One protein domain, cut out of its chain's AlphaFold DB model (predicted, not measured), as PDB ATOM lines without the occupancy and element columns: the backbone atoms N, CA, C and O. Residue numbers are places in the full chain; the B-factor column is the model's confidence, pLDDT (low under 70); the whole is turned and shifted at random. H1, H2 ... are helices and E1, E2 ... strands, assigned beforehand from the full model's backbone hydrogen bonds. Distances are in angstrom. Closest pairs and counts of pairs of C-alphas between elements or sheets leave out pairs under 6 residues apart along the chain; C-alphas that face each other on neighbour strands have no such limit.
ATOM      1  N   ALA A  46      -8.061  41.049  35.242       39.59
ATOM      2  CA  ALA A  46      -7.006  40.672  36.154       39.59
ATOM      3  C   ALA A  46      -5.798  40.356  35.266       39.59
ATOM      4  O   ALA A  46      -5.984  39.688  34.238       39.59
ATOM      5  N   PRO A  47      -4.595  40.879  35.571       46.56
ATOM      6  CA  PRO A  47      -3.419  40.518  34.794       46.56
ATOM      7  C   PRO A  47      -3.456  38.998  34.654       46.56
ATOM      8  O   PRO A  47      -3.660  38.331  35.669       46.56
ATOM      9  N   HIS A  48      -3.395  38.462  33.424       46.94
ATOM     10  CA  HIS A  48      -3.402  37.014  33.207       46.94
ATOM     11  C   HIS A  48      -2.146  36.457  33.860       46.94
ATOM     12  O   HIS A  48      -1.080  36.348  33.259       46.94
ATOM     13  N   LEU A  49      -2.279  36.190  35.146       51.72
ATOM     14  CA  LEU A  49      -1.264  35.656  35.998       51.72
ATOM     15  C   LEU A  49      -1.426  34.156  35.842       51.72
ATOM     16  O   LEU A  49      -2.240  33.538  36.528       51.72
ATOM     17  N   ALA A  50      -0.694  33.560  34.901       49.84
ATOM     18  CA  ALA A  50      -0.390  32.150  35.081       49.84
ATOM     19  C   ALA A  50       0.497  32.068  36.316       49.84
ATOM     20  O   ALA A  50       1.653  32.487  36.293       49.84
ATOM     21  N   ALA A  51      -0.105  31.598  37.401       51.56
ATOM     22  CA  ALA A  51       0.590  31.183  38.594       51.56
ATOM     23  C   ALA A  51       0.840  29.680  38.460       51.56
ATOM     24  O   ALA A  51      -0.104  28.892  38.480       51.56
ATOM     25  N   ALA A  52       2.097  29.280  38.285       53.53
ATOM     26  CA  ALA A  52       2.485  27.884  38.442       53.53
ATOM     27  C   ALA A  52       3.024  27.708  39.866       53.53
ATOM     28  O   ALA A  52       3.955  28.410  40.272       53.53
ATOM     29  N   ARG A  53       2.421  26.802  40.646       53.50
ATOM     30  CA  ARG A  53       2.955  26.440  41.963       53.50
ATOM     31  C   ARG A  53       4.161  25.539  41.754       53.50
ATOM     32  O   ARG A  53       4.038  24.472  41.155       53.50
ATOM     33  N   LEU A  54       5.305  25.959  42.273       56.59
ATOM     34  CA  LEU A  54       6.496  25.128  42.279       56.59
ATOM     35  C   LEU A  54       6.388  24.181  43.464       56.59
ATOM     36  O   LEU A  54       6.293  24.611  44.615       56.59
ATOM     37  N   ARG A  55       6.323  22.884  43.167       45.91
ATOM     38  CA  ARG A  55       6.319  21.835  44.183       45.91
ATOM     39  C   ARG A  55       7.702  21.798  44.826       45.91
ATOM     40  O   ARG A  55       8.613  21.280  44.203       45.91
ATOM     41  N   ASP A  56       7.834  22.472  45.970       48.16
ATOM     42  CA  ASP A  56       8.674  22.085  47.123       48.16
ATOM     43  C   ASP A  56       8.812  23.203  48.180       48.16
ATOM     44  O   ASP A  56       9.146  22.913  49.322       48.16
ATOM     45  N   GLU A  57       8.494  24.471  47.875       57.47
ATOM     46  CA  GLU A  57       8.847  25.599  48.775       57.47
ATOM     47  C   GLU A  57       7.731  26.646  48.999       57.47
ATOM     48  O   GLU A  57       8.011  27.782  49.371       57.47
ATOM     49  N   ASP A  58       6.460  26.319  48.730       75.31
ATOM     50  CA  ASP A  58       5.345  27.295  48.694       75.31
ATOM     51  C   ASP A  58       5.607  28.502  47.769       75.31
ATOM     52  O   ASP A  58       5.009  29.571  47.904       75.31
ATOM     53  N   ARG A  59       6.497  28.322  46.789       83.62
ATOM     54  CA  ARG A  59       6.871  29.345  45.815       83.62
ATOM     55  C   ARG A  59       5.899  29.364  44.648       83.62
ATOM     56  O   ARG A  59       5.473  28.321  44.140       83.62
ATOM     57  N   VAL A  60       5.594  30.569  44.181       86.75
ATOM     58  CA  VAL A  60       4.697  30.792  43.046       86.75
ATOM     59  C   VAL A  60       5.457  31.480  41.925       86.75
ATOM     60  O   VAL A  60       5.991  32.568  42.119       86.75
ATOM     61  N   ALA A  61       5.498  30.868  40.743       89.25
ATOM     62  CA  ALA A  61       6.018  31.516  39.545       89.25
ATOM     63  C   ALA A  61       4.907  32.322  38.865       89.25
ATOM     64  O   ALA A  61       3.833  31.781  38.603       89.25
ATOM     65  N   VAL A  62       5.171  33.590  38.557       89.75
ATOM     66  CA  VAL A  62       4.265  34.497  37.850       89.75
ATOM     67  C   VAL A  62       4.886  34.991  36.547       89.75
ATOM     68  O   VAL A  62       6.065  35.342  36.485       89.75
ATOM     69  N   ILE A  63       4.082  35.020  35.485       91.69
ATOM     70  CA  ILE A  63       4.567  35.222  34.116       91.69
ATOM     71  C   ILE A  63       4.194  36.606  33.589       91.69
ATOM     72  O   ILE A  63       3.020  36.924  33.397       91.69
ATOM     73  N   ALA A  64       5.198  37.426  33.273       91.06
ATOM     74  CA  ALA A  64       5.018  38.776  32.736       91.06
ATOM     75  C   ALA A  64       4.829  38.775  31.204       91.06
ATOM     76  O   ALA A  64       5.530  39.474  30.462       91.06
ATOM     77  N   ALA A  65       3.889  37.958  30.712       86.44
ATOM     78  CA  ALA A  65       3.654  37.784  29.277       86.44
ATOM     79  C   ALA A  65       2.968  38.991  28.631       86.44
ATOM     80  O   ALA A  65       3.318  39.338  27.505       86.44
ATOM     81  N   ASN A  66       2.013  39.621  29.329       88.31
ATOM     82  CA  ASN A  66       1.203  40.730  28.808       88.31
ATOM     83  C   ASN A  66       0.624  40.421  27.411       88.31
ATOM     84  O   ASN A  66       0.778  41.209  26.490       88.31
ATOM     85  N   TYR A  67       0.066  39.219  27.208       84.88
ATOM     86  CA  TYR A  67      -0.428  38.725  25.905       84.88
ATOM     87  C   TYR A  67       0.583  38.774  24.740       84.88
ATOM     88  O   TYR A  67       0.199  38.783  23.565       84.88
ATOM     89  N   GLY A  68       1.876  38.815  25.060       84.06
ATOM     90  CA  GLY A  68       2.956  38.961  24.091       84.06
ATOM     91  C   GLY A  68       3.146  40.386  23.566       84.06
ATOM     92  O   GLY A  68       3.780  40.540  22.536       84.06
ATOM     93  N   GLN A  69       2.593  41.408  24.226       86.62
ATOM     94  CA  GLN A  69       2.810  42.815  23.865       86.62
ATOM     95  C   GLN A  69       4.287  43.220  24.007       86.62
ATOM     96  O   GLN A  69       5.045  42.609  24.770       86.62
ATOM     97  N   ASP A  70       4.673  44.301  23.334       86.12
ATOM     98  CA  ASP A  70       6.064  44.773  23.278       86.12
ATOM     99  C   ASP A  70       6.591  45.272  24.632       86.12
ATOM    100  O   ASP A  70       7.794  45.252  24.885       86.12
ATOM    101  N   HIS A  71       5.697  45.688  25.533       86.00
ATOM    102  CA  HIS A  71       6.042  46.200  26.858       86.00
ATOM    103  C   HIS A  71       5.667  45.220  27.973       86.00
ATOM    104  O   HIS A  71       4.704  44.448  27.881       86.00
ATOM    105  N   HIS A  72       6.419  45.285  29.069       88.75
ATOM    106  CA  HIS A  72       6.102  44.553  30.286       88.75
ATOM    107  C   HIS A  72       4.869  45.151  30.981       88.75
ATOM    108  O   HIS A  72       4.614  46.351  30.878       88.75
ATOM    109  N   PRO A  73       4.094  44.336  31.714       88.81
ATOM    110  CA  PRO A  73       2.965  44.853  32.473       88.81
ATOM    111  C   PRO A  73       3.459  45.737  33.631       88.81
ATOM    112  O   PRO A  73       4.504  45.470  34.214       88.81
ATOM    113  N   ALA A  74       2.696  46.761  34.023       88.69
ATOM    114  CA  ALA A  74       3.133  47.731  35.040       88.69
ATOM    115  C   ALA A  74       3.570  47.089  36.376       88.69
ATOM    116  O   ALA A  74       4.542  47.523  36.990       88.69
ATOM    117  N   TRP A  75       2.904  46.009  36.802       88.56
ATOM    118  CA  TRP A  75       3.259  45.288  38.029       88.56
ATOM    119  C   TRP A  75       4.675  44.695  37.996       88.56
ATOM    120  O   TRP A  75       5.302  44.588  39.045       88.56
ATOM    121  N   TYR A  76       5.203  44.346  36.815       91.25
ATOM    122  CA  TYR A  76       6.564  43.825  36.665       91.25
ATOM    123  C   TYR A  76       7.590  44.876  37.097       91.25
ATOM    124  O   TYR A  76       8.486  44.590  37.888       91.25
ATOM    125  N   HIS A  77       7.412  46.115  36.635       90.19
ATOM    126  CA  HIS A  77       8.284  47.230  37.002       90.19
ATOM    127  C   HIS A  77       8.186  47.564  38.491       90.19
ATOM    128  O   HIS A  77       9.206  47.833  39.129       90.19
ATOM    129  N   ASN A  78       6.982  47.480  39.060       91.25
ATOM    130  CA  ASN A  78       6.782  47.666  40.494       91.25
ATOM    131  C   ASN A  78       7.559  46.624  41.307       91.25
ATOM    132  O   ASN A  78       8.298  47.012  42.205       91.25
ATOM    133  N   LEU A  79       7.460  45.334  40.962       92.00
ATOM    134  CA  LEU A  79       8.160  44.259  41.682       92.00
ATOM    135  C   LEU A  79       9.679  44.299  41.499       92.00
ATOM    136  O   LEU A  79      10.416  43.968  42.422       92.00
ATOM    137  N   ARG A  80      10.164  44.740  40.333       92.25
ATOM    138  CA  ARG A  80      11.600  44.981  40.130       92.25
ATOM    139  C   ARG A  80      12.146  46.124  40.973       92.25
ATOM    140  O   ARG A  80      13.327  46.115  41.301       92.25
ATOM    141  N   THR A  81      11.310  47.112  41.277       93.75
ATOM    142  CA  THR A  81      11.697  48.285  42.071       93.75
ATOM    143  C   THR A  81      11.555  48.007  43.565       93.75
ATOM    144  O   THR A  81      12.409  48.399  44.353       93.75
ATOM    145  N   ASN A  82      10.483  47.315  43.957       92.06
ATOM    146  CA  ASN A  82      10.223  46.883  45.320       92.06
ATOM    147  C   ASN A  82       9.797  45.402  45.319       92.06
ATOM    148  O   ASN A  82       8.656  45.106  44.954       92.06
ATOM    149  N   PRO A  83      10.672  44.476  45.754       94.00
ATOM    150  CA  PRO A  83      10.382  43.046  45.726       94.00
ATOM    151  C   PRO A  83       9.358  42.610  46.783       94.00
ATOM    152  O   PRO A  83       8.889  41.477  46.735       94.00
ATOM    153  N   HIS A  84       8.997  43.472  47.739       92.94
ATOM    154  CA  HIS A  84       7.987  43.157  48.745       92.94
ATOM    155  C   HIS A  84       6.575  43.357  48.186       92.94
ATOM    156  O   HIS A  84       6.213  44.451  47.744       92.94
ATOM    157  N   ALA A  85       5.752  42.312  48.256       90.06
ATOM    158  CA  ALA A  85       4.370  42.368  47.798       90.06
ATOM    159  C   ALA A  85       3.428  41.546  48.675       90.06
ATOM    160  O   ALA A  85       3.840  40.656  49.417       90.06
ATOM    161  N   MET A  86       2.136  41.834  48.540       88.62
ATOM    162  CA  MET A  86       1.064  40.998  49.064       88.62
ATOM    163  C   MET A  86       0.374  40.296  47.899       88.62
ATOM    164  O   MET A  86      -0.013  40.937  46.915       88.62
ATOM    165  N   ILE A  87       0.198  38.984  48.021       85.75
ATOM    166  CA  ILE A  87      -0.581  38.185  47.072       85.75
ATOM    167  C   ILE A  87      -1.816  37.613  47.742       85.75
ATOM    168  O   ILE A  87      -1.768  37.231  48.907       85.75
ATOM    169  N   VAL A  88      -2.910  37.508  46.993       82.56
ATOM    170  CA  VAL A  88      -4.067  36.705  47.408       82.56
ATOM    171  C   VAL A  88      -4.034  35.382  46.659       82.56
ATOM    172  O   VAL A  88      -4.195  35.347  45.432       82.56
ATOM    173  N   PHE A  89      -3.825  34.305  47.408       73.69
ATOM    174  CA  PHE A  89      -3.801  32.934  46.915       73.69
ATOM    175  C   PHE A  89      -4.662  32.070  47.841       73.69
ATOM    176  O   PHE A  89      -4.585  32.225  49.057       73.69
ATOM    177  N   ASP A  90      -5.543  31.241  47.277       73.56
ATOM    178  CA  ASP A  90      -6.530  30.439  48.023       73.56
ATOM    179  C   ASP A  90      -7.338  31.231  49.073       73.56
ATOM    180  O   ASP A  90      -7.631  30.758  50.168       73.56
ATOM    181  N   GLY A  91      -7.692  32.481  48.749       80.12
ATOM    182  CA  GLY A  91      -8.464  33.366  49.633       80.12
ATOM    183  C   GLY A  91      -7.667  33.990  50.785       80.12
ATOM    184  O   GLY A  91      -8.210  34.819  51.510       80.12
ATOM    185  N   ALA A  92      -6.382  33.660  50.931       80.38
ATOM    186  CA  ALA A  92      -5.514  34.198  51.970       80.38
ATOM    187  C   ALA A  92      -4.529  35.233  51.408       80.38
ATOM    188  O   ALA A  92      -3.875  35.017  50.384       80.38
ATOM    189  N   ALA A  93      -4.395  36.361  52.111       86.12
ATOM    190  CA  ALA A  93      -3.382  37.365  51.815       86.12
ATOM    191  C   ALA A  93      -2.035  36.932  52.414       86.12
ATOM    192  O   ALA A  93      -1.901  36.818  53.631       86.12
ATOM    193  N   THR A  94      -1.037  36.707  51.563       85.88
ATOM    194  CA  THR A  94       0.293  36.229  51.960       85.88
ATOM    195  C   THR A  94       1.358  37.260  51.580       85.88
ATOM    196  O   THR A  94       1.416  37.656  50.411       85.88
ATOM    197  N   PRO A  95       2.211  37.697  52.527       90.69
ATOM    198  CA  PRO A  95       3.366  38.523  52.209       90.69
ATOM    199  C   PRO A  95       4.423  37.687  51.489       90.69
ATOM    200  O   PRO A  95       4.750  36.572  51.909       90.69
ATOM    201  N   VAL A  96       4.962  38.226  50.401       90.88
ATOM    202  CA  VAL A  96       5.965  37.565  49.568       90.88
ATOM    203  C   VAL A  96       7.133  38.485  49.245       90.88
ATOM    204  O   VAL A  96       7.009  39.709  49.206       90.88
ATOM    205  N   LEU A  97       8.260  37.846  48.958       93.88
ATOM    206  CA  LEU A  97       9.419  38.429  48.305       93.88
ATOM    207  C   LEU A  97       9.478  37.934  46.863       93.88
ATOM    208  O   LEU A  97       9.453  36.726  46.615       93.88
ATOM    209  N   ALA A  98       9.540  38.875  45.929       93.88
ATOM    210  CA  ALA A  98       9.656  38.621  44.508       93.88
ATOM    211  C   ALA A  98      11.116  38.688  44.055       93.88
ATOM    212  O   ALA A  98      11.842  39.617  44.404       93.88
ATOM    213  N   HIS A  99      11.517  37.759  43.196       94.81
ATOM    214  CA  HIS A  99      12.736  37.881  42.402       94.81
ATOM    215  C   HIS A  99      12.469  37.492  40.954       94.81
ATOM    216  O   HIS A  99      11.602  36.666  40.676       94.81
ATOM    217  N   GLU A 100      13.191  38.098  40.015       95.81
ATOM    218  CA  GLU A 100      13.169  37.661  38.620       95.81
ATOM    219  C   GLU A 100      14.050  36.417  38.480       95.81
ATOM    220  O   GLU A 100      15.201  36.415  38.908       95.81
ATOM    221  N   ALA A 101      13.493  35.342  37.926       94.81
ATOM    222  CA  ALA A 101      14.254  34.139  37.637       94.81
ATOM    223  C   ALA A 101      15.134  34.376  36.409       94.81
ATOM    224  O   ALA A 101      14.678  34.885  35.380       94.81
ATOM    225  N   GLU A 102      16.375  33.913  36.487       94.25
ATOM    226  CA  GLU A 102      17.369  34.070  35.430       94.25
ATOM    227  C   GLU A 102      17.977  32.717  35.031       94.25
ATOM    228  O   GLU A 102      17.794  31.699  35.702       94.25
ATOM    229  N   GLY A 103      18.675  32.696  33.888       94.88
ATOM    230  CA  GLY A 103      19.394  31.522  33.386       94.88
ATOM    231  C   GLY A 103      18.586  30.217  33.436       94.88
ATOM    232  O   GLY A 103      17.448  30.151  32.965       94.88
ATOM    233  N   ALA A 104      19.190  29.190  34.038       94.19
ATOM    234  CA  ALA A 104      18.618  27.851  34.149       94.19
ATOM    235  C   ALA A 104      17.352  27.788  35.023       94.19
ATOM    236  O   ALA A 104      16.476  26.965  34.750       94.19
ATOM    237  N   GLU A 105      17.230  28.648  36.045       93.00
ATOM    238  CA  GLU A 105      16.018  28.710  36.870       93.00
ATOM    239  C   GLU A 105      14.838  29.128  35.995       93.00
ATOM    240  O   GLU A 105      13.854  28.394  35.910       93.00
ATOM    241  N   ARG A 106      14.974  30.240  35.258       93.56
ATOM    242  CA  ARG A 106      13.943  30.701  34.317       93.56
ATOM    243  C   ARG A 106      13.578  29.596  33.341       93.56
ATOM    244  O   ARG A 106      12.396  29.324  33.159       93.56
ATOM    245  N   ASP A 107      14.560  28.981  32.690       93.19
ATOM    246  CA  ASP A 107      14.291  28.023  31.613       93.19
ATOM    247  C   ASP A 107      13.574  26.763  32.104       93.19
ATOM    248  O   ASP A 107      12.707  26.242  31.396       93.19
ATOM    249  N   ARG A 108      13.863  26.310  33.332       93.12
ATOM    250  CA  ARG A 108      13.086  25.252  33.989       93.12
ATOM    251  C   ARG A 108      11.639  25.695  34.205       93.12
ATOM    252  O   ARG A 108      10.731  25.035  33.715       93.12
ATOM    253  N   LEU A 109      11.436  26.840  34.861       91.19
ATOM    254  CA  LEU A 109      10.102  27.372  35.169       91.19
ATOM    255  C   LEU A 109       9.263  27.604  33.915       91.19
ATOM    256  O   LEU A 109       8.071  27.316  33.886       91.19
ATOM    257  N   TRP A 110       9.892  28.119  32.865       91.38
ATOM    258  CA  TRP A 110       9.238  28.354  31.592       91.38
ATOM    259  C   TRP A 110       8.772  27.051  30.950       91.38
ATOM    260  O   TRP A 110       7.650  26.977  30.455       91.38
ATOM    261  N   ARG A 111       9.597  26.000  30.999       91.75
ATOM    262  CA  ARG A 111       9.212  24.674  30.510       91.75
ATOM    263  C   ARG A 111       8.002  24.132  31.268       91.75
ATOM    264  O   ARG A 111       7.074  23.651  30.626       91.75
ATOM    265  N   ASP A 112       7.987  24.269  32.590       88.75
ATOM    266  CA  ASP A 112       6.866  23.828  33.429       88.75
ATOM    267  C   ASP A 112       5.581  24.599  33.079       88.75
ATOM    268  O   ASP A 112       4.513  24.014  32.905       88.75
ATOM    269  N   VAL A 113       5.689  25.916  32.873       87.12
ATOM    270  CA  VAL A 113       4.570  26.756  32.416       87.12
ATOM    271  C   VAL A 113       4.045  26.294  31.064       87.12
ATOM    272  O   VAL A 113       2.833  26.214  30.895       87.12
ATOM    273  N   LEU A 114       4.915  25.967  30.107       88.75
ATOM    274  CA  LEU A 114       4.494  25.476  28.792       88.75
ATOM    275  C   LEU A 114       3.829  24.097  28.855       88.75
ATOM    276  O   LEU A 114       2.961  23.818  28.031       88.75
ATOM    277  N   GLN A 115       4.201  23.250  29.818       87.25
ATOM    278  CA  GLN A 115       3.533  21.965  30.036       87.25
ATOM    279  C   GLN A 115       2.108  22.148  30.568       87.25
ATOM    280  O   GLN A 115       1.200  21.442  30.137       87.25
ATOM    281  N   ILE A 116       1.903  23.106  31.476       84.06
ATOM    282  CA  ILE A 116       0.587  23.375  32.077       84.06
ATOM    283  C   ILE A 116      -0.286  24.211  31.128       84.06
ATOM    284  O   ILE A 116      -1.481  23.959  30.977       84.06
ATOM    285  N   PHE A 117       0.310  25.202  30.465       84.19
ATOM    286  CA  PHE A 117      -0.362  26.167  29.602       84.19
ATOM    287  C   PHE A 117       0.386  26.342  28.265       84.19
ATOM    288  O   PHE A 117       1.068  27.351  28.053       84.19
ATOM    289  N   PRO A 118       0.198  25.423  27.298       86.38
ATOM    290  CA  PRO A 118       0.897  25.461  26.007       86.38
ATOM    291  C   PRO A 118       0.702  26.760  25.205       86.38
ATOM    292  O   PRO A 118       1.558  27.142  24.406       86.38
ATOM    293  N   GLY A 119      -0.403  27.482  25.439       86.00
ATOM    294  CA  GLY A 119      -0.702  28.762  24.786       86.00
ATOM    295  C   GLY A 119       0.355  29.852  25.007       86.00
ATOM    296  O   GLY A 119       0.506  30.732  24.158       86.00
ATOM    297  N   TYR A 120       1.155  29.770  26.078       86.25
ATOM    298  CA  TYR A 120       2.234  30.731  26.341       86.25
ATOM    299  C   TYR A 120       3.330  30.733  25.269       86.25
ATOM    300  O   TYR A 120       3.967  31.768  25.062       86.25
ATOM    301  N   ALA A 121       3.493  29.643  24.511       89.62
ATOM    302  CA  ALA A 121       4.422  29.597  23.383       89.62
ATOM    303  C   ALA A 121       4.059  30.614  22.282       89.62
ATOM    304  O   ALA A 121       4.937  31.130  21.590       89.62
ATOM    305  N   VAL A 122       2.769  30.928  22.114       89.75
ATOM    306  CA  VAL A 122       2.316  31.962  21.170       89.75
ATOM    307  C   VAL A 122       2.748  33.346  21.652       89.75
ATOM    308  O   VAL A 122       3.216  34.154  20.851       89.75
ATOM    309  N   TYR A 123       2.634  33.610  22.955       88.94
ATOM    310  CA  TYR A 123       3.039  34.890  23.534       88.94
ATOM    311  C   TYR A 123       4.548  35.092  23.480       88.94
ATOM    312  O   TYR A 123       4.978  36.199  23.185       88.94
ATOM    313  N   GLU A 124       5.346  34.045  23.696       90.56
ATOM    314  CA  GLU A 124       6.806  34.127  23.569       90.56
ATOM    315  C   GLU A 124       7.240  34.469  22.145       90.56
ATOM    316  O   GLU A 124       8.065  35.359  21.961       90.56
ATOM    317  N   ARG A 125       6.618  33.850  21.133       92.44
ATOM    318  CA  ARG A 125       6.877  34.211  19.731       92.44
ATOM    319  C   ARG A 125       6.466  35.646  19.415       92.44
ATOM    320  O   ARG A 125       7.194  36.331  18.710       92.44
ATOM    321  N   ARG A 126       5.313  36.093  19.918       90.88
ATOM    322  CA  ARG A 126       4.817  37.455  19.676       90.88
ATOM    323  C   ARG A 126       5.668  38.519  20.375       90.88
ATOM    324  O   ARG A 126       5.882  39.568  19.793       90.88
ATOM    325  N   ALA A 127       6.151  38.239  21.584       89.62
ATOM    326  CA  ALA A 127       6.958  39.178  22.359       89.62
ATOM    327  C   ALA A 127       8.380  39.357  21.804       89.62
ATOM    328  O   ALA A 127       9.050  40.318  22.177       89.62
ATOM    329  N   ALA A 128       8.868  38.444  20.958       87.81
ATOM    330  CA  ALA A 128      10.217  38.521  20.410       87.81
ATOM    331  C   ALA A 128      10.468  39.888  19.732       87.81
ATOM    332  O   ALA A 128       9.620  40.363  18.979       87.81
ATOM    333  N   PRO A 129      11.629  40.530  19.978       90.50
ATOM    334  CA  PRO A 129      12.840  39.979  20.597       90.50
ATOM    335  C   PRO A 129      12.873  40.037  22.136       90.50
ATOM    336  O   PRO A 129      13.840  39.580  22.746       90.50
ATOM    337  N   ARG A 130      11.844  40.587  22.790       90.56
ATOM    338  CA  ARG A 130      11.768  40.660  24.254       90.56
ATOM    339  C   ARG A 130      11.596  39.259  24.837       90.56
ATOM    340  O   ARG A 130      10.661  38.534  24.504       90.56
ATOM    341  N   ARG A 131      12.449  38.900  25.798       91.06
ATOM    342  CA  ARG A 131      12.237  37.699  26.616       91.06
ATOM    343  C   ARG A 131      11.093  37.956  27.596       91.06
ATOM    344  O   ARG A 131      11.073  38.985  28.269       91.06
ATOM    345  N   ILE A 132      10.146  37.024  27.696       93.00
ATOM    346  CA  ILE A 132       9.083  37.093  28.706       93.00
ATOM    347  C   ILE A 132       9.686  36.789  30.090       93.00
ATOM    348  O   ILE A 132      10.193  35.674  30.275       93.00
ATOM    349  N   PRO A 133       9.619  37.735  31.051       94.56
ATOM    350  CA  PRO A 133      10.115  37.519  32.403       94.56
ATOM    351  C   PRO A 133       9.257  36.525  33.177       94.56
ATOM    352  O   PRO A 133       8.028  36.482  33.032       94.56
ATOM    353  N   VAL A 134       9.925  35.784  34.052       94.00
ATOM    354  CA  VAL A 134       9.311  34.908  35.047       94.00
ATOM    355  C   VAL A 134       9.754  35.418  36.406       94.00
ATOM    356  O   VAL A 134      10.951  35.483  36.665       94.00
ATOM    357  N   LEU A 135       8.812  35.804  37.260       93.69
ATOM    358  CA  LEU A 135       9.117  36.179  38.637       93.69
ATOM    359  C   LEU A 135       8.730  35.037  39.556       93.69
ATOM    360  O   LEU A 135       7.694  34.405  39.359       93.69
ATOM    361  N   VAL A 136       9.540  34.790  40.571       93.00
ATOM    362  CA  VAL A 136       9.232  33.834  41.624       93.00
ATOM    363  C   VAL A 136       8.882  34.597  42.887       93.00
ATOM    364  O   VAL A 136       9.611  35.486  43.315       93.00
ATOM    365  N   LEU A 137       7.744  34.245  43.469       91.94
ATOM    366  CA  LEU A 137       7.224  34.807  44.701       91.94
ATOM    367  C   LEU A 137       7.426  33.786  45.810       91.94
ATOM    368  O   LEU A 137       6.902  32.673  45.738       91.94
ATOM    369  N   THR A 138       8.187  34.171  46.823       91.25
ATOM    370  CA  THR A 138       8.507  33.326  47.973       91.25
ATOM    371  C   THR A 138       7.822  33.897  49.208       91.25
ATOM    372  O   THR A 138       8.017  35.083  49.487       91.25
ATOM    373  N   PRO A 139       7.034  33.116  49.967       89.62
ATOM    374  CA  PRO A 139       6.420  33.595  51.199       89.62
ATOM    375  C   PRO A 139       7.468  34.147  52.167       89.62
ATOM    376  O   PRO A 139       8.347  33.427  52.642       89.62
ATOM    377  N   SER A 140       7.363  35.430  52.501       85.44
ATOM    378  CA  SER A 140       8.190  36.029  53.540       85.44
ATOM    379  C   SER A 140       7.509  35.750  54.872       85.44
ATOM    380  O   SER A 140       6.696  36.548  55.346       85.44
ATOM    381  N   ARG A 141       7.767  34.581  55.470       70.88
ATOM    382  CA  ARG A 141       7.267  34.308  56.822       70.88
ATOM    383  C   ARG A 141       7.771  35.424  57.736       70.88
ATOM    384  O   ARG A 141       8.975  35.533  57.962       70.88
ATOM    385  N   ARG A 142       6.866  36.216  58.324       56.44
ATOM    386  CA  ARG A 142       7.193  36.823  59.613       56.44
ATOM    387  C   ARG A 142       7.298  35.654  60.576       56.44
ATOM    388  O   ARG A 142       6.288  35.058  60.940       56.44
TER     389      ARG A 142
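What this domain is: This is residues 46 to 142 of the 148 residues of an uncharacterized protein of Pseudonocardiales bacterium (UniProt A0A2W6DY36). A strongly twisted five-strand sheet makes the core, with H2 packed over E1, E2 and E5 and H1 on the opposite side of the sheet over E5 and E4. H3 lies at one end of the longest axis, and residues 140 to 142 run on from E5 toward the other. The 97 printed residues include, in chain order, E1, E2, H1, E3, E4, H2, H3 and E5; the antiparallel sheet has the order E1, E2, E5, E4, E3. The class is mixed, helices and strands; the whole is compact, with a radius of gyration of the C-alphas of 13.0 A and spans of 40, 26 and 26 A.

Where its parts are: E1, residues 51 to 54, begins with C-alpha 51 at (0.590, 31.183, 38.594) and is 9.2 A long. E2 is residues 59 to 63, H1 74 to 81, and E3 84 to 89. E4, residues 92 to 100, is 23.2 A long and bends by 58 degrees at residue 95. H2, residues 103 to 116, is 20.5 A long; H3 is residues 120 to 127. E5, residues 134 to 139, is 16.5 A long and ends with C-alpha 139 at (6.420, 33.595, 51.199).

How they stand to each other: E1 and E2 form a hairpin, with N 54 and O 59 3.0 A apart. E2 and E5 have N 62 and O 135 at 2.8 A, E5 and E4 N 97 and O 138 at 2.8 A, and the hairpin E3 and E4 N 94 and O 87 at 2.8 A. H2 on one face gives two layers, helix over sheet, at a height of 9.1 A; its closest C-alphas to E5 are Arg 106 and Val 134, 6.3 A. H1 is on the sheet at 9.0 A; the closest C-alphas to E4 are Leu 79 and Ala 98, 6.5 A. H3 is not on the sheet; it and H2 only just touch, only at the corner, with 3 pairs of C-alphas within 8 A, the closest Leu 114 and Tyr 120 at 6.2 A. In H1, H2 and H3 every O i to N i+4 pair is within hydrogen-bond range.

The domain as a whole: The C-alphas farthest apart, of Arg 126 and Arg 142, are 40.0 A apart. The printed part has no cut and no long link. Mean pLDDT of the printed part is 83.8; residues 46 to 57 and 142 are under 70.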